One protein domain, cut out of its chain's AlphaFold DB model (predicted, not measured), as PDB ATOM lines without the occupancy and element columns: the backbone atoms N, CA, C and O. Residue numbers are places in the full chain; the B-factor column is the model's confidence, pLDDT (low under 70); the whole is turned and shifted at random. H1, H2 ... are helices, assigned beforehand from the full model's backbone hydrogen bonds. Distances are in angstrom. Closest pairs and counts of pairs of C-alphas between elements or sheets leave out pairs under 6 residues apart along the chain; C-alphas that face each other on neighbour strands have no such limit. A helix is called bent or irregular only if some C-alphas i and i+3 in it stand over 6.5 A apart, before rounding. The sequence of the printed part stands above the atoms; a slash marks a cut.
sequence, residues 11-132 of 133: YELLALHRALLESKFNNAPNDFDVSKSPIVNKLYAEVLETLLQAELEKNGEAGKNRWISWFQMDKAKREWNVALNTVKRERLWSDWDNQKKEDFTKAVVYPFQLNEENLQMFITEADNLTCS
ATOM      1  N   TYR A  11     104.442 161.543  99.839       93.19
ATOM      2  CA  TYR A  11     103.924 161.370 101.196       93.19
ATOM      3  C   TYR A  11     103.738 159.899 101.581       93.19
ATOM      4  O   TYR A  11     103.871 159.572 102.759       93.19
ATOM      5  N   GLU A  12     103.499 159.010 100.614       94.31
ATOM      6  CA  GLU A  12     103.497 157.561 100.854       94.31
ATOM      7  C   GLU A  12     104.905 157.064 101.186       94.31
ATOM      8  O   GLU A  12     105.077 156.324 102.156       94.31
ATOM      9  N   LEU A  13     105.925 157.539 100.458       93.38
ATOM     10  CA  LEU A  13     107.330 157.245 100.770       93.38
ATOM     11  C   LEU A  13     107.703 157.723 102.172       93.38
ATOM     12  O   LEU A  13     108.309 156.980 102.945       93.38
ATOM     13  N   LEU A  14     107.301 158.945 102.530       94.94
ATOM     14  CA  LEU A  14     107.571 159.503 103.851       94.94
ATOM     15  C   LEU A  14     106.856 158.721 104.963       94.94
ATOM     16  O   LEU A  14     107.438 158.491 106.026       94.94
ATOM     17  N   ALA A  15     105.612 158.293 104.735       96.25
ATOM     18  CA  ALA A  15     104.873 157.461 105.679       96.25
ATOM     19  C   ALA A  15     105.547 156.094 105.871       96.25
ATOM     20  O   ALA A  15     105.719 155.654 107.008       96.25
ATOM     21  N   LEU A  16     105.995 155.460 104.784       95.94
ATOM     22  CA  LEU A  16     106.702 154.182 104.839       95.94
ATOM     23  C   LEU A  16     108.058 154.307 105.544       95.94
ATOM     24  O   LEU A  16     108.375 153.484 106.400       95.94
ATOM     25  N   HIS A  17     108.820 155.368 105.261       95.94
ATOM     26  CA  HIS A  17     110.048 155.687 105.991       95.94
ATOM     27  C   HIS A  17     109.792 155.777 107.502       95.94
ATOM     28  O   HIS A  17     110.526 155.167 108.274       95.94
ATOM     29  N   ARG A  18     108.744 156.492 107.934       97.12
ATOM     30  CA  ARG A  18     108.396 156.627 109.360       97.12
ATOM     31  C   ARG A  18     107.993 155.293 109.983       97.12
ATOM     32  O   ARG A  18     108.431 154.989 111.086       97.12
ATOM     33  N   ALA A  19     107.194 154.493 109.278       97.19
ATOM     34  CA  ALA A  19     106.781 153.175 109.754       97.19
ATOM     35  C   ALA A  19     107.986 152.239 109.947       97.19
ATOM     36  O   ALA A  19     108.092 151.571 110.975       97.19
ATOM     37  N   LEU A  20     108.924 152.233 108.994       96.81
ATOM     38  CA  LEU A  20     110.160 151.458 109.097       96.81
ATOM     39  C   LEU A  20     111.045 151.958 110.240       96.81
ATOM     40  O   LEU A  20     111.523 151.139 111.025       96.81
ATOM     41  N   LEU A  21     111.200 153.276 110.383       96.81
ATOM     42  CA  LEU A  21     111.953 153.877 111.482       96.81
ATOM     43  C   LEU A  21     111.396 153.441 112.843       96.81
ATOM     44  O   LEU A  21     112.133 152.898 113.660       96.81
ATOM     45  N   GLU A  22     110.089 153.601 113.064       96.50
ATOM     46  CA  GLU A  22     109.445 153.206 114.323       96.50
ATOM     47  C   GLU A  22     109.553 151.703 114.580       96.50
ATOM     48  O   GLU A  22     109.776 151.287 115.714       96.50
ATOM     49  N   SER A  23     109.450 150.872 113.539       95.44
ATOM     50  CA  SER A  23     109.600 149.422 113.693       95.44
ATOM     51  C   SER A  23     111.015 149.023 114.125       95.44
ATOM     52  O   SER A  23     111.168 148.177 115.004       95.44
ATOM     53  N   LYS A  24     112.050 149.658 113.557       96.12
ATOM     54  CA  LYS A  24     113.451 149.357 113.872       96.12
ATOM     55  C   LYS A  24     113.880 149.925 115.219       96.12
ATOM     56  O   LYS A  24     114.620 149.260 115.940       96.12
ATOM     57  N   PHE A  25     113.401 151.116 115.567       96.50
ATOM     58  CA  PHE A  25     113.768 151.833 116.789       96.50
ATOM     59  C   PHE A  25     112.646 151.832 117.833       96.50
ATOM     60  O   PHE A  25     112.491 152.770 118.622       96.50
ATOM     61  N   ASN A  26     111.879 150.745 117.892       95.00
ATOM     62  CA  ASN A  26     110.939 150.520 118.977       95.00
ATOM     63  C   ASN A  26     111.710 150.217 120.278       95.00
ATOM     64  O   ASN A  26     112.581 149.354 120.308       95.00
ATOM     65  N   ASN A  27     111.380 150.912 121.369       90.75
ATOM     66  CA  ASN A  27     111.998 150.688 122.685       90.75
ATOM     67  C   ASN A  27     111.615 149.336 123.312       90.75
ATOM     68  O   ASN A  27     112.344 148.812 124.154       90.75
ATOM     69  N   ALA A  28     110.456 148.799 122.939       90.62
ATOM     70  CA  ALA A  28     109.896 147.562 123.461       90.62
ATOM     71  C   ALA A  28     109.284 146.749 122.308       90.62
ATOM     72  O   ALA A  28     108.061 146.609 122.229       90.62
ATOM     73  N   PRO A  29     110.109 146.254 121.367       90.50
ATOM     74  CA  PRO A  29     109.600 145.479 120.252       90.50
ATOM     75  C   PRO A  29     109.141 144.105 120.746       90.50
ATOM     76  O   PRO A  29     109.798 143.468 121.569       90.50
ATOM     77  N   ASN A  30     108.021 143.633 120.203       91.56
ATOM     78  CA  ASN A  30     107.615 142.236 120.367       91.56
ATOM     79  C   ASN A  30     108.507 141.298 119.539       91.56
ATOM     80  O   ASN A  30     108.720 140.154 119.926       91.56
ATOM     81  N   ASP A  31     109.030 141.798 118.416       91.44
ATOM     82  CA  ASP A  31     109.942 141.092 117.519       91.44
ATOM     83  C   ASP A  31     111.278 141.848 117.440       91.44
ATOM     84  O   ASP A  31     111.384 142.899 116.805       91.44
ATOM     85  N   PHE A  32     112.297 141.315 118.116       88.06
ATOM     86  CA  PHE A  32     113.642 141.899 118.160       88.06
ATOM     87  C   PHE A  32     114.416 141.726 116.850       88.06
ATOM     88  O   PHE A  32     115.390 142.448 116.620       88.06
ATOM     89  N   ASP A  33     114.010 140.791 115.990       90.75
ATOM     90  CA  ASP A  33     114.750 140.500 114.770       90.75
ATOM     91  C   ASP A  33     114.550 141.596 113.720       90.75
ATOM     92  O   ASP A  33     115.451 141.839 112.919       90.75
ATOM     93  N   VAL A  34     113.447 142.356 113.775       93.94
ATOM     94  CA  VAL A  34     113.198 143.509 112.888       93.94
ATOM     95  C   VAL A  34     114.317 144.557 112.978       93.94
ATOM     96  O   VAL A  34     114.816 145.035 111.951       93.94
ATOM     97  N   SER A  35     114.770 144.890 114.191       91.19
ATOM     98  CA  SER A  35     115.797 145.916 114.427       91.19
ATOM     99  C   SER A  35     117.157 145.543 113.834       91.19
ATOM    100  O   SER A  35     117.858 146.418 113.328       91.19
ATOM    101  N   LYS A  36     117.507 144.252 113.804       91.44
ATOM    102  CA  LYS A  36     118.780 143.751 113.253       91.44
ATOM    103  C   LYS A  36     118.663 143.093 111.875       91.44
ATOM    104  O   LYS A  36     119.662 142.634 111.328       91.44
ATOM    105  N   SER A  37     117.460 143.033 111.302       94.38
ATOM    106  CA  SER A  37     117.208 142.263 110.084       94.38
ATOM    107  C   SER A  37     117.901 142.877 108.859       94.38
ATOM    108  O   SER A  37     117.556 143.993 108.449       94.38
ATOM    109  N   PRO A  38     118.804 142.135 108.189       93.06
ATOM    110  CA  PRO A  38     119.410 142.590 106.939       93.06
ATOM    111  C   PRO A  38     118.380 142.687 105.805       93.06
ATOM    112  O   PRO A  38     118.529 143.506 104.900       93.06
ATOM    113  N   ILE A  39     117.303 141.894 105.863       93.75
ATOM    114  CA  ILE A  39     116.206 141.961 104.890       93.75
ATOM    115  C   ILE A  39     115.460 143.287 105.047       93.75
ATOM    116  O   ILE A  39     115.232 143.974 104.055       93.75
ATOM    117  N   VAL A  40     115.135 143.681 106.283       95.12
ATOM    118  CA  VAL A  40     114.484 144.973 106.557       95.12
ATOM    119  C   VAL A  40     115.391 146.133 106.153       95.12
ATOM    120  O   VAL A  40     114.908 147.077 105.540       95.12
ATOM    121  N   ASN A  41     116.702 146.049 106.402       95.62
ATOM    122  CA  ASN A  41     117.651 147.077 105.955       95.62
ATOM    123  C   ASN A  41     117.668 147.227 104.436       95.62
ATOM    124  O   ASN A  41     117.654 148.348 103.938       95.62
ATOM    125  N   LYS A  42     117.629 146.115 103.696       94.00
ATOM    126  CA  LYS A  42     117.539 146.151 102.236       94.00
ATOM    127  C   LYS A  42     116.240 146.806 101.759       94.00
ATOM    128  O   LYS A  42     116.278 147.629 100.856       94.00
ATOM    129  N   LEU A  43     115.102 146.468 102.370       93.94
ATOM    130  CA  LEU A  43     113.822 147.113 102.049       93.94
ATOM    131  C   LEU A  43     113.865 148.613 102.348       93.94
ATOM    132  O   LEU A  43     113.372 149.419 101.565       93.94
ATOM    133  N   TYR A  44     114.469 148.986 103.474       95.56
ATOM    134  CA  TYR A  44     114.574 150.377 103.875       95.56
ATOM    135  C   TYR A  44     115.518 151.153 102.942       95.56
ATOM    136  O   TYR A  44     115.189 152.273 102.569       95.56
ATOM    137  N   ALA A  45     116.603 150.545 102.457       94.62
ATOM    138  CA  ALA A  45     117.473 151.155 101.451       94.62
ATOM    139  C   ALA A  45     116.710 151.575 100.187       94.62
ATOM    140  O   ALA A  45     116.806 152.730  99.788       94.62
ATOM    141  N   GLU A  46     115.861 150.706  99.636       93.75
ATOM    142  CA  GLU A  46     115.036 151.024  98.455       93.75
ATOM    143  C   GLU A  46     114.080 152.206  98.711       93.75
ATOM    144  O   GLU A  46     113.886 153.076  97.855       93.75
ATOM    145  N   VAL A  47     113.497 152.277  99.916       94.88
ATOM    146  CA  VAL A  47     112.646 153.406 100.334       94.88
ATOM    147  C   VAL A  47     113.455 154.698 100.387       94.88
ATOM    148  O   VAL A  47     112.994 155.726  99.892       94.88
ATOM    149  N   LEU A  48     114.653 154.663 100.978       94.38
ATOM    150  CA  LEU A  48     115.512 155.838 101.095       94.38
ATOM    151  C   LEU A  48     116.035 156.306  99.743       94.38
ATOM    152  O   LEU A  48     116.040 157.505  99.496       94.38
ATOM    153  N   GLU A  49     116.447 155.393  98.870       93.75
ATOM    154  CA  GLU A  49     116.901 155.725  97.519       93.75
ATOM    155  C   GLU A  49     115.795 156.437  96.737       93.75
ATOM    156  O   GLU A  49     116.020 157.520  96.195       93.75
ATOM    157  N   THR A  50     114.574 155.893  96.773       93.94
ATOM    158  CA  THR A  50     113.409 156.506  96.116       93.94
ATOM    159  C   THR A  50     113.081 157.874  96.725       93.94
ATOM    160  O   THR A  50     112.820 158.837  96.005       93.94
ATOM    161  N   LEU A  51     113.142 158.000  98.055       93.88
ATOM    162  CA  LEU A  51     112.886 159.256  98.762       93.88
ATOM    163  C   LEU A  51     113.933 160.331  98.437       93.88
ATOM    164  O   LEU A  51     113.576 161.479  98.177       93.88
ATOM    165  N   LEU A  52     115.218 159.971  98.436       94.19
ATOM    166  CA  LEU A  52     116.320 160.880  98.120       94.19
ATOM    167  C   LEU A  52     116.278 161.331  96.658       94.19
ATOM    168  O   LEU A  52     116.583 162.489  96.379       94.19
ATOM    169  N   GLN A  53     115.879 160.445  95.743       93.56
ATOM    170  CA  GLN A  53     115.669 160.796  94.341       93.56
ATOM    171  C   GLN A  53     114.510 161.791  94.189       93.56
ATOM    172  O   GLN A  53     114.684 162.835  93.562       93.56
ATOM    173  N   ALA A  54     113.371 161.539  94.841       92.69
ATOM    174  CA  ALA A  54     112.237 162.465  94.833       92.69
ATOM    175  C   ALA A  54     112.597 163.840  95.433       92.69
ATOM    176  O   ALA A  54     112.153 164.883  94.951       92.69
ATOM    177  N   GLU A  55     113.430 163.870  96.477       94.00
ATOM    178  CA  GLU A  55     113.946 165.111  97.067       94.00
ATOM    179  C   GLU A  55     114.902 165.859  96.147       94.00
ATOM    180  O   GLU A  55     114.830 167.086  96.063       94.00
ATOM    181  N   LEU A  56     115.779 165.139  95.447       94.81
ATOM    182  CA  LEU A  56     116.676 165.721  94.458       94.81
ATOM    183  C   LEU A  56     115.884 166.367  93.314       94.81
ATOM    184  O   LEU A  56     116.180 167.493  92.925       94.81
ATOM    185  N   GLU A  57     114.847 165.698  92.816       93.44
ATOM    186  CA  GLU A  57     113.988 166.216  91.746       93.44
ATOM    187  C   GLU A  57     113.172 167.437  92.188       93.44
ATOM    188  O   GLU A  57     113.041 168.407  91.443       93.44
ATOM    189  N   LYS A  58     112.648 167.420  93.419       92.25
ATOM    190  CA  LYS A  58     111.785 168.486  93.945       92.25
ATOM    191  C   LYS A  58     112.557 169.709  94.442       92.25
ATOM    192  O   LYS A  58     112.105 170.837  94.265       92.25
ATOM    193  N   ASN A  59     113.677 169.486  95.127       94.12
ATOM    194  CA  ASN A  59     114.379 170.491  95.931       94.12
ATOM    195  C   ASN A  59     115.873 170.617  95.573       94.12
ATOM    196  O   ASN A  59     116.604 171.354  96.247       94.12
ATOM    197  N   GLY A  60     116.344 169.897  94.552       95.62
ATOM    198  CA  GLY A  60     117.746 169.865  94.151       95.62
ATOM    199  C   GLY A  60     118.663 169.236  95.203       95.62
ATOM    200  O   GLY A  60     118.231 168.627  96.185       95.62
ATOM    201  N   GLU A  61     119.968 169.443  95.026       96.12
ATOM    202  CA  GLU A  61     121.005 168.929  95.936       96.12
ATOM    203  C   GLU A  61     120.812 169.399  97.385       96.12
ATOM    204  O   GLU A  61     121.102 168.671  98.332       96.12
ATOM    205  N   ALA A  62     120.255 170.596  97.586       95.56
ATOM    206  CA  ALA A  62     119.957 171.105  98.921       95.56
ATOM    207  C   ALA A  62     118.924 170.236  99.660       95.56
ATOM    208  O   ALA A  62     119.051 170.037 100.867       95.56
ATOM    209  N   GLY A  63     117.910 169.711  98.959       93.00
ATOM    210  CA  GLY A  63     116.930 168.783  99.531       93.00
ATOM    211  C   GLY A  63     117.560 167.466  99.951       93.00
ATOM    212  O   GLY A  63     117.453 167.064 101.111       93.00
ATOM    213  N   LYS A  64     118.301 166.853  99.029       94.00
ATOM    214  CA  LYS A  64     119.035 165.608  99.266       94.00
ATOM    215  C   LYS A  64     120.020 165.728 100.437       94.00
ATOM    216  O   LYS A  64     120.026 164.880 101.326       94.00
ATOM    217  N   ASN A  65     120.796 166.811 100.498       94.88
ATOM    218  CA  ASN A  65     121.794 167.021 101.550       94.88
ATOM    219  C   ASN A  65     121.177 167.215 102.941       94.88
ATOM    220  O   ASN A  65     121.758 166.765 103.929       94.88
ATOM    221  N   ARG A  66     119.982 167.820 103.041       95.44
ATOM    222  CA  ARG A  66     119.254 167.890 104.322       95.44
ATOM    223  C   ARG A  66     118.911 166.502 104.852       95.44
ATOM    224  O   ARG A  66     119.067 166.257 106.043       95.44
ATOM    225  N   TRP A  67     118.490 165.593 103.977       95.25
ATOM    226  CA  TRP A  67     118.215 164.210 104.359       95.25
ATOM    227  C   TRP A  67     119.481 163.452 104.751       95.25
ATOM    228  O   TRP A  67     119.501 162.827 105.806       95.25
ATOM    229  N   ILE A  68     120.559 163.563 103.969       93.88
ATOM    230  CA  ILE A  68     121.856 162.951 104.316       93.88
ATOM    231  C   ILE A  68     122.329 163.424 105.697       93.88
ATOM    232  O   ILE A  68     122.787 162.613 106.501       93.88
ATOM    233  N   SER A  69     122.168 164.718 105.995       94.50
ATOM    234  CA  SER A  69     122.469 165.279 107.313       94.50
ATOM    235  C   SER A  69     121.545 164.732 108.404       94.50
ATOM    236  O   SER A  69     122.028 164.389 109.479       94.50
ATOM    237  N   TRP A  70     120.243 164.586 108.140       95.50
ATOM    238  CA  TRP A  70     119.288 164.012 109.094       95.50
ATOM    239  C   TRP A  70     119.635 162.564 109.484       95.50
ATOM    240  O   TRP A  70     119.464 162.191 110.653       95.50
ATOM    241  N   PHE A  71     120.154 161.783 108.527       95.75
ATOM    242  CA  PHE A  71     120.619 160.409 108.735       95.75
ATOM    243  C   PHE A  71     121.941 160.312 109.504       95.75
ATOM    244  O   PHE A  71     122.288 159.218 109.937       95.75
ATOM    245  N   GLN A  72     122.677 161.401 109.727       96.31
ATOM    246  CA  GLN A  72     123.851 161.335 110.599       96.31
ATOM    247  C   GLN A  72     123.401 161.119 112.040       96.31
ATOM    248  O   GLN A  72     122.562 161.866 112.544       96.31
ATOM    249  N   MET A  73     123.936 160.094 112.697       96.19
ATOM    250  CA  MET A  73     123.645 159.791 114.092       96.19
ATOM    251  C   MET A  73     124.790 160.218 115.002       96.19
ATOM    252  O   MET A  73     125.968 160.010 114.715       96.19
ATOM    253  N   ASP A  74     124.390 160.779 116.134       94.56
ATOM    254  CA  ASP A  74     125.219 161.062 117.290       94.56
ATOM    255  C   ASP A  74     124.541 160.499 118.549       94.56
ATOM    256  O   ASP A  74     123.428 159.958 118.502       94.56
ATOM    257  N   LYS A  75     125.212 160.647 119.692       94.62
ATOM    258  CA  LYS A  75     124.723 160.163 120.986       94.62
ATOM    259  C   LYS A  75     123.457 160.875 121.485       94.62
ATOM    260  O   LYS A  75     122.774 160.356 122.365       94.62
ATOM    261  N   ALA A  76     123.134 162.061 120.965       94.56
ATOM    262  CA  ALA A  76     121.965 162.815 121.406       94.56
ATOM    263  C   ALA A  76     120.660 162.253 120.819       94.56
ATOM    264  O   ALA A  76     119.585 162.469 121.387       94.56
ATOM    265  N   LYS A  77     120.733 161.513 119.706       95.00
ATOM    266  CA  LYS A  77     119.565 160.853 119.118       95.00
ATOM    267  C   LYS A  77     119.018 159.752 120.026       95.00
ATOM    268  O   LYS A  77     119.754 158.911 120.538       95.00
ATOM    269  N   ARG A  78     117.689 159.694 120.149       95.56
ATOM    270  CA  ARG A  78     116.967 158.635 120.877       95.56
ATOM    271  C   ARG A  78     117.404 157.247 120.402       95.56
ATOM    272  O   ARG A  78     117.589 156.341 121.211       95.56
ATOM    273  N   GLU A  79     117.540 157.098 119.091       97.12
ATOM    274  CA  GLU A  79     117.800 155.849 118.385       97.12
ATOM    275  C   GLU A  79     119.138 155.213 118.777       97.12
ATOM    276  O   GLU A  79     119.246 153.988 118.743       97.12
ATOM    277  N   TRP A  80     120.095 156.011 119.268       97.75
ATOM    278  CA  TRP A  80     121.344 155.526 119.858       97.75
ATOM    279  C   TRP A  80     121.081 154.522 120.982       97.75
ATOM    280  O   TRP A  80     121.539 153.381 120.950       97.75
ATOM    281  N   ASN A  81     120.262 154.919 121.959       96.56
ATOM    282  CA  ASN A  81     119.960 154.088 123.123       96.56
ATOM    283  C   ASN A  81     119.128 152.855 122.748       96.56
ATOM    284  O   ASN A  81     119.278 151.793 123.352       96.56
ATOM    285  N   VAL A  82     118.262 152.966 121.736       96.25
ATOM    286  CA  VAL A  82     117.479 151.817 121.255       96.25
ATOM    287  C   VAL A  82     118.379 150.785 120.575       96.25
ATOM    288  O   VAL A  82     118.252 149.584 120.828       96.25
ATOM    289  N   ALA A  83     119.332 151.244 119.764       96.56
ATOM    290  CA  ALA A  83     120.319 150.377 119.141       96.56
ATOM    291  C   ALA A  83     121.224 149.710 120.192       96.56
ATOM    292  O   ALA A  83     121.416 148.497 120.129       96.56
ATOM    293  N   LEU A  84     121.684 150.437 121.221       96.44
ATOM    294  CA  LEU A  84     122.440 149.844 122.337       96.44
ATOM    295  C   LEU A  84     121.647 148.744 123.056       96.44
ATOM    296  O   LEU A  84     122.183 147.675 123.342       96.44
ATOM    297  N   ASN A  85     120.351 148.958 123.299       93.88
ATOM    298  CA  ASN A  85     119.481 147.935 123.885       93.88
ATOM    299  C   ASN A  85     119.328 146.697 122.989       93.88
ATOM    300  O   ASN A  85     119.131 145.594 123.502       93.88
ATOM    301  N   THR A  86     119.414 146.872 121.670       93.94
ATOM    302  CA  THR A  86     119.411 145.765 120.705       93.94
ATOM    303  C   THR A  86     120.718 144.983 120.792       93.94
ATOM    304  O   THR A  86     120.681 143.763 120.937       93.94
ATOM    305  N   VAL A  87     121.864 145.673 120.794       94.75
ATOM    306  CA  VAL A  87     123.190 145.048 120.937       94.75
ATOM    307  C   VAL A  87     123.326 144.304 122.257       94.75
ATOM    308  O   VAL A  87     123.779 143.167 122.274       94.75
ATOM    309  N   LYS A  88     122.841 144.885 123.356       92.94
ATOM    310  CA  LYS A  88     122.850 144.251 124.678       92.94
ATOM    311  C   LYS A  88     122.164 142.877 124.705       92.94
ATOM    312  O   LYS A  88     122.462 142.054 125.563       92.94
ATOM    313  N   ARG A  89     121.217 142.625 123.798       90.88
ATOM    314  CA  ARG A  89     120.497 141.345 123.690       90.88
ATOM    315  C   ARG A  89     121.195 140.342 122.769       90.88
ATOM    316  O   ARG A  89     120.755 139.194 122.702       90.88
ATOM    317  N   GLU A  90     122.237 140.757 122.053       93.19
ATOM    318  CA  GLU A  90     122.996 139.896 121.157       93.19
ATOM    319  C   GLU A  90     124.038 139.103 121.946       93.19
ATOM    320  O   GLU A  90     125.018 139.641 122.453       93.19
ATOM    321  N   ARG A  91     123.809 137.793 122.059       91.62
ATOM    322  CA  ARG A  91     124.579 136.914 122.950       91.62
ATOM    323  C   ARG A  91     126.017 136.721 122.497       91.62
ATOM    324  O   ARG A  91     126.867 136.419 123.319       91.62
ATOM    325  N   LEU A  92     126.264 136.856 121.198       93.25
ATOM    326  CA  LEU A  92     127.580 136.628 120.612       93.25
ATOM    327  C   LEU A  92     128.446 137.893 120.581       93.25
ATOM    328  O   LEU A  92     129.589 137.820 120.144       93.25
ATOM    329  N   TRP A  93     127.923 139.042 121.028       95.56
ATOM    330  CA  TRP A  93     128.617 140.327 120.931       95.56
ATOM    331  C   TRP A  93     130.018 140.295 121.557       95.56
ATOM    332  O   TRP A  93     130.985 140.723 120.927       95.56
ATOM    333  N   SER A  94     130.145 139.752 122.770       93.81
ATOM    334  CA  SER A  94     131.418 139.697 123.500       93.81
ATOM    335  C   SER A  94     132.463 138.790 122.839       93.81
ATOM    336  O   SER A  94     133.656 139.009 123.033       93.81
ATOM    337  N   ASP A  95     132.029 137.824 122.026       95.00
ATOM    338  CA  ASP A  95     132.903 136.878 121.319       95.00
ATOM    339  C   ASP A  95     133.341 137.393 119.938       95.00
ATOM    340  O   ASP A  95     134.166 136.775 119.257       95.00
ATOM    341  N   TRP A  96     132.751 138.493 119.470       96.75
ATOM    342  CA  TRP A  96     133.035 139.041 118.153       96.75
ATOM    343  C   TRP A  96     134.311 139.876 118.134       96.75
ATOM    344  O   TRP A  96     134.611 140.640 119.051       96.75
ATOM    345  N   ASP A  97     135.035 139.762 117.022       96.62
ATOM    346  CA  ASP A  97     136.088 140.707 116.677       96.62
ATOM    347  C   ASP A  97     135.505 142.093 116.352       96.62
ATOM    348  O   ASP A  97     134.296 142.276 116.168       96.62
ATOM    349  N   ASN A  98     136.388 143.087 116.276       95.81
ATOM    350  CA  ASN A  98     135.984 144.468 116.037       95.81
ATOM    351  C   ASN A  98     135.227 144.642 114.709       95.81
ATOM    352  O   ASN A  98     134.238 145.365 114.661       95.81
ATOM    353  N   GLN A  99     135.626 143.930 113.649       97.12
ATOM    354  CA  GLN A  99     134.979 144.046 112.341       97.12
ATOM    355  C   GLN A  99     133.518 143.586 112.394       97.12
ATOM    356  O   GLN A  99     132.628 144.278 111.904       97.12
ATOM    357  N   LYS A 100     133.243 142.446 113.034       97.12
ATOM    358  CA  LYS A 100     131.870 141.951 113.208       97.12
ATOM    359  C   LYS A 100     131.027 142.884 114.069       97.12
ATOM    360  O   LYS A 100     129.849 143.080 113.766       97.12
ATOM    361  N   LYS A 101     131.611 143.476 115.115       97.94
ATOM    362  CA  LYS A 101     130.931 144.487 115.940       97.94
ATOM    363  C   LYS A 101     130.573 145.723 115.126       97.94
ATOM    364  O   LYS A 101     129.449 146.211 115.239       97.94
ATOM    365  N   GLU A 102     131.476 146.199 114.274       97.81
ATOM    366  CA  GLU A 102     131.195 147.310 113.367       97.81
ATOM    367  C   GLU A 102     130.083 146.979 112.372       97.81
ATOM    368  O   GLU A 102     129.151 147.767 112.212       97.81
ATOM    369  N   ASP A 103     130.155 145.818 111.720       96.69
ATOM    370  CA  ASP A 103     129.170 145.396 110.722       96.69
ATOM    371  C   ASP A 103     127.778 145.255 111.349       96.69
ATOM    372  O   ASP A 103     126.782 145.746 110.807       96.69
ATOM    373  N   PHE A 104     127.706 144.650 112.537       96.81
ATOM    374  CA  PHE A 104     126.459 144.540 113.281       96.81
ATOM    375  C   PHE A 104     125.945 145.902 113.744       96.81
ATOM    376  O   PHE A 104     124.758 146.186 113.593       96.81
ATOM    377  N   THR A 105     126.829 146.772 114.242       97.31
ATOM    378  CA  THR A 105     126.474 148.138 114.646       97.31
ATOM    379  C   THR A 105     125.854 148.897 113.479       97.31
ATOM    380  O   THR A 105     124.747 149.417 113.606       97.31
ATOM    381  N   LYS A 106     126.499 148.878 112.307       96.62
ATOM    382  CA  LYS A 106     125.986 149.493 111.071       96.62
ATOM    383  C   LYS A 106     124.613 148.932 110.688       96.62
ATOM    384  O   LYS A 106     123.752 149.680 110.232       96.62
ATOM    385  N   ALA A 107     124.376 147.637 110.907       95.88
ATOM    386  CA  ALA A 107     123.086 147.018 110.630       95.88
ATOM    387  C   ALA A 107     121.975 147.457 111.601       95.88
ATOM    388  O   ALA A 107     120.848 147.686 111.155       95.88
ATOM    389  N   VAL A 108     122.260 147.583 112.901       96.50
ATOM    390  CA  VAL A 108     121.240 147.947 113.906       96.50
ATOM    391  C   VAL A 108     120.926 149.440 113.934       96.50
ATOM    392  O   VAL A 108     119.796 149.806 114.246       96.50
ATOM    393  N   VAL A 109     121.886 150.303 113.580       97.31
ATOM    394  CA  VAL A 109     121.656 151.757 113.513       97.31
ATOM    395  C   VAL A 109     121.088 152.215 112.174       97.31
ATOM    396  O   VAL A 109     120.682 153.367 112.053       97.31
ATOM    397  N   TYR A 110     121.005 151.340 111.169       97.06
ATOM    398  CA  TYR A 110     120.392 151.673 109.883       97.06
ATOM    399  C   TYR A 110     118.951 152.193 110.086       97.06
ATOM    400  O   TYR A 110     118.179 151.561 110.811       97.06
ATOM    401  N   PRO A 111     118.541 153.331 109.490       96.81
ATOM    402  CA  PRO A 111     119.097 154.005 108.315       96.81
ATOM    403  C   PRO A 111     120.150 155.064 108.636       96.81
ATOM    404  O   PRO A 111     120.604 155.771 107.737       96.81
ATOM    405  N   PHE A 112     120.492 155.230 109.910       97.88
ATOM    406  CA  PHE A 112     121.465 156.221 110.305       97.88
ATOM    407  C   PHE A 112     122.883 155.800 109.935       97.88
ATOM    408  O   PHE A 112     123.202 154.622 109.775       97.88
ATOM    409  N   GLN A 113     123.737 156.808 109.819       95.88
ATOM    410  CA  GLN A 113     125.152 156.674 109.545       95.88
ATOM    411  C   GLN A 113     125.927 157.226 110.731       95.88
ATOM    412  O   GLN A 113     125.663 158.331 111.209       95.88
ATOM    413  N   LEU A 114     126.880 156.433 111.202       96.81
ATOM    414  CA  LEU A 114     127.862 156.848 112.188       96.81
ATOM    415  C   LEU A 114     129.143 157.199 111.439       96.81
ATOM    416  O   LEU A 114     129.571 156.450 110.558       96.81
ATOM    417  N   ASN A 115     129.759 158.323 111.794       95.62
ATOM    418  CA  ASN A 115     131.157 158.543 111.446       95.62
ATOM    419  C   ASN A 115     132.050 157.620 112.297       95.62
ATOM    420  O   ASN A 115     131.577 156.972 113.231       95.62
ATOM    421  N   GLU A 116     133.342 157.572 111.983       95.75
ATOM    422  CA  GLU A 116     134.286 156.682 112.670       95.75
ATOM    423  C   GLU A 116     134.320 156.918 114.189       95.75
ATOM    424  O   GLU A 116     134.240 155.978 114.972       95.75
ATOM    425  N   GLU A 117     134.350 158.182 114.619       96.50
ATOM    426  CA  GLU A 117     134.363 158.552 116.039       96.50
ATOM    427  C   GLU A 117     133.122 158.033 116.782       96.50
ATOM    428  O   GLU A 117     133.235 157.362 117.810       96.50
ATOM    429  N   ASN A 118     131.930 158.287 116.236       97.81
ATOM    430  CA  ASN A 118     130.677 157.841 116.830       97.81
ATOM    431  C   ASN A 118     130.534 156.315 116.767       97.81
ATOM    432  O   ASN A 118     129.966 155.728 117.683       97.81
ATOM    433  N   LEU A 119     131.062 155.651 115.737       98.00
ATOM    434  CA  LEU A 119     131.066 154.191 115.653       98.00
ATOM    435  C   LEU A 119     131.888 153.570 116.788       98.00
ATOM    436  O   LEU A 119     131.381 152.714 117.513       98.00
ATOM    437  N   GLN A 120     133.116 154.045 116.998       97.69
ATOM    438  CA  GLN A 120     133.971 153.536 118.074       97.69
ATOM    439  C   GLN A 120     133.405 153.867 119.461       97.69
ATOM    440  O   GLN A 120     133.431 153.027 120.367       97.69
ATOM    441  N   MET A 121     132.828 155.063 119.628       97.62
ATOM    442  CA  MET A 121     132.127 155.440 120.859       97.62
ATOM    443  C   MET A 121     130.949 154.498 121.142       97.62
ATOM    444  O   MET A 121     130.787 154.045 122.277       97.62
ATOM    445  N   PHE A 122     130.151 154.175 120.122       98.25
ATOM    446  CA  PHE A 122     129.025 153.254 120.243       98.25
ATOM    447  C   PHE A 122     129.481 151.853 120.666       98.25
ATOM    448  O   PHE A 122     128.936 151.294 121.617       98.25
ATOM    449  N   ILE A 123     130.498 151.299 119.998       97.62
ATOM    450  CA  ILE A 123     131.035 149.960 120.294       97.62
ATOM    451  C   ILE A 123     131.581 149.900 121.724       97.62
ATOM    452  O   ILE A 123     131.266 148.969 122.461       97.62
ATOM    453  N   THR A 124     132.322 150.927 122.150       97.19
ATOM    454  CA  THR A 124     132.856 151.026 123.520       97.19
ATOM    455  C   THR A 124     131.734 151.026 124.563       97.19
ATOM    456  O   THR A 124     131.820 150.355 125.591       97.19
ATOM    457  N   GLU A 125     130.656 151.771 124.316       97.06
ATOM    458  CA  GLU A 125     129.499 151.802 125.212       97.06
ATOM    459  C   GLU A 125     128.778 150.447 125.254       97.06
ATOM    460  O   GLU A 125     128.440 149.964 126.336       97.06
ATOM    461  N   ALA A 126     128.611 149.795 124.103       96.62
ATOM    462  CA  ALA A 126     128.031 148.459 124.012       96.62
ATOM    463  C   ALA A 126     128.869 147.388 124.737       96.62
ATOM    464  O   ALA A 126     128.305 146.539 125.433       96.62
ATOM    465  N   ASP A 127     130.199 147.449 124.646       96.12
ATOM    466  CA  ASP A 127     131.110 146.559 125.378       96.12
ATOM    467  C   ASP A 127     130.948 146.706 126.895       96.12
ATOM    468  O   ASP A 127     130.792 145.716 127.609       96.12
ATOM    469  N   ASN A 128     130.873 147.941 127.397       93.88
ATOM    470  CA  ASN A 128     130.650 148.188 128.823       93.88
ATOM    471  C   ASN A 128     129.293 147.644 129.308       93.88
ATOM    472  O   ASN A 128     129.179 147.161 130.437       93.88
ATOM    473  N   LEU A 129     128.260 147.699 128.463       90.38
ATOM    474  CA  LEU A 129     126.912 147.226 128.793       90.38
ATOM    475  C   LEU A 129     126.770 145.699 128.768       90.38
ATOM    476  O   LEU A 129     125.915 145.170 129.483       90.38
ATOM    477  N   THR A 130     127.562 145.013 127.944       83.94
ATOM    478  CA  THR A 130     127.505 143.553 127.760       83.94
ATOM    479  C   THR A 130     128.459 142.808 128.693       83.94
ATOM    480  O   THR A 130     128.087 141.757 129.197       83.94
ATOM    481  N   CYS A 131     129.627 143.373 129.017       67.56
ATOM    482  CA  CYS A 131     130.583 142.789 129.972       67.56
ATOM    483  C   CYS A 131     130.176 142.943 131.451       67.56
ATOM    484  O   CYS A 131     130.779 142.322 132.321       67.56
ATOM    485  N   SER A 132     129.184 143.785 131.755       58.47
ATOM    486  CA  SER A 132     128.687 144.011 133.124       58.47
ATOM    487  C   SER A 132     127.573 143.034 133.551       58.47
ATOM    488  O   SER A 132     126.900 143.290 134.553       58.47
TER     489      SER A 132
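This is residues 11 to 132 of the 133 residues of an uncharacterized protein of Pseudidiomarina tainanensis (UniProt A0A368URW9). The bent helix H3 folds back as a V, with H1 beside its longer arm H3a; H4, H5 and H6 form a crossed cluster at the other end. The printed part has 122 residues with six named helices, H1 to H6, and no named strand: all helix. It is compact, radius of gyration of the C-alphas 15.1 A, yet elongated, 49 by 31 by 23 A.

H3, residues 38 to 70, one helix by its hydrogen bonds, is bent: C-alphas 58 and 61 are 9.4 A apart. Arms H3a, 38 to 58, and H3b, 61 to 70, touch, closest C-alphas Glu 55 and Gly 63, 5.3 A. H3a touches H1, 11 to 24, with residues 44 to 51 alone, closest C-alphas Leu 51 and Leu 13, 6.2 A, opposite ways at a shallow 31 degrees. H5, 98 to 109, touches H2, 33 to 36, H4, 78 to 87, and H6, 116 to 130; closest C-alphas are Val 108 and Lys 36, 4.9 A, Val 108 and Ala 83, 5.8 A, and Lys 101 and Ile 123, 7.0 A. Inside H1, H3a, H3b, H4, residues 78 to 87, H5 and H6 every O i to N i+4 pair is within hydrogen-bond range; H2, with 4 residues, is too short for such a pair.

H1 begins at C-alpha 11 (103.924, 161.370, 101.196); H3a is 30.0 A long; H6, 21.1 A, ends at C-alpha 130 (127.505, 143.553, 127.760).

The farthest C-alphas, Glu 57 and Ser 132, are 49.2 A apart. The printed part has no cut or long link; residues 131 to 132 are under 70 in pLDDT.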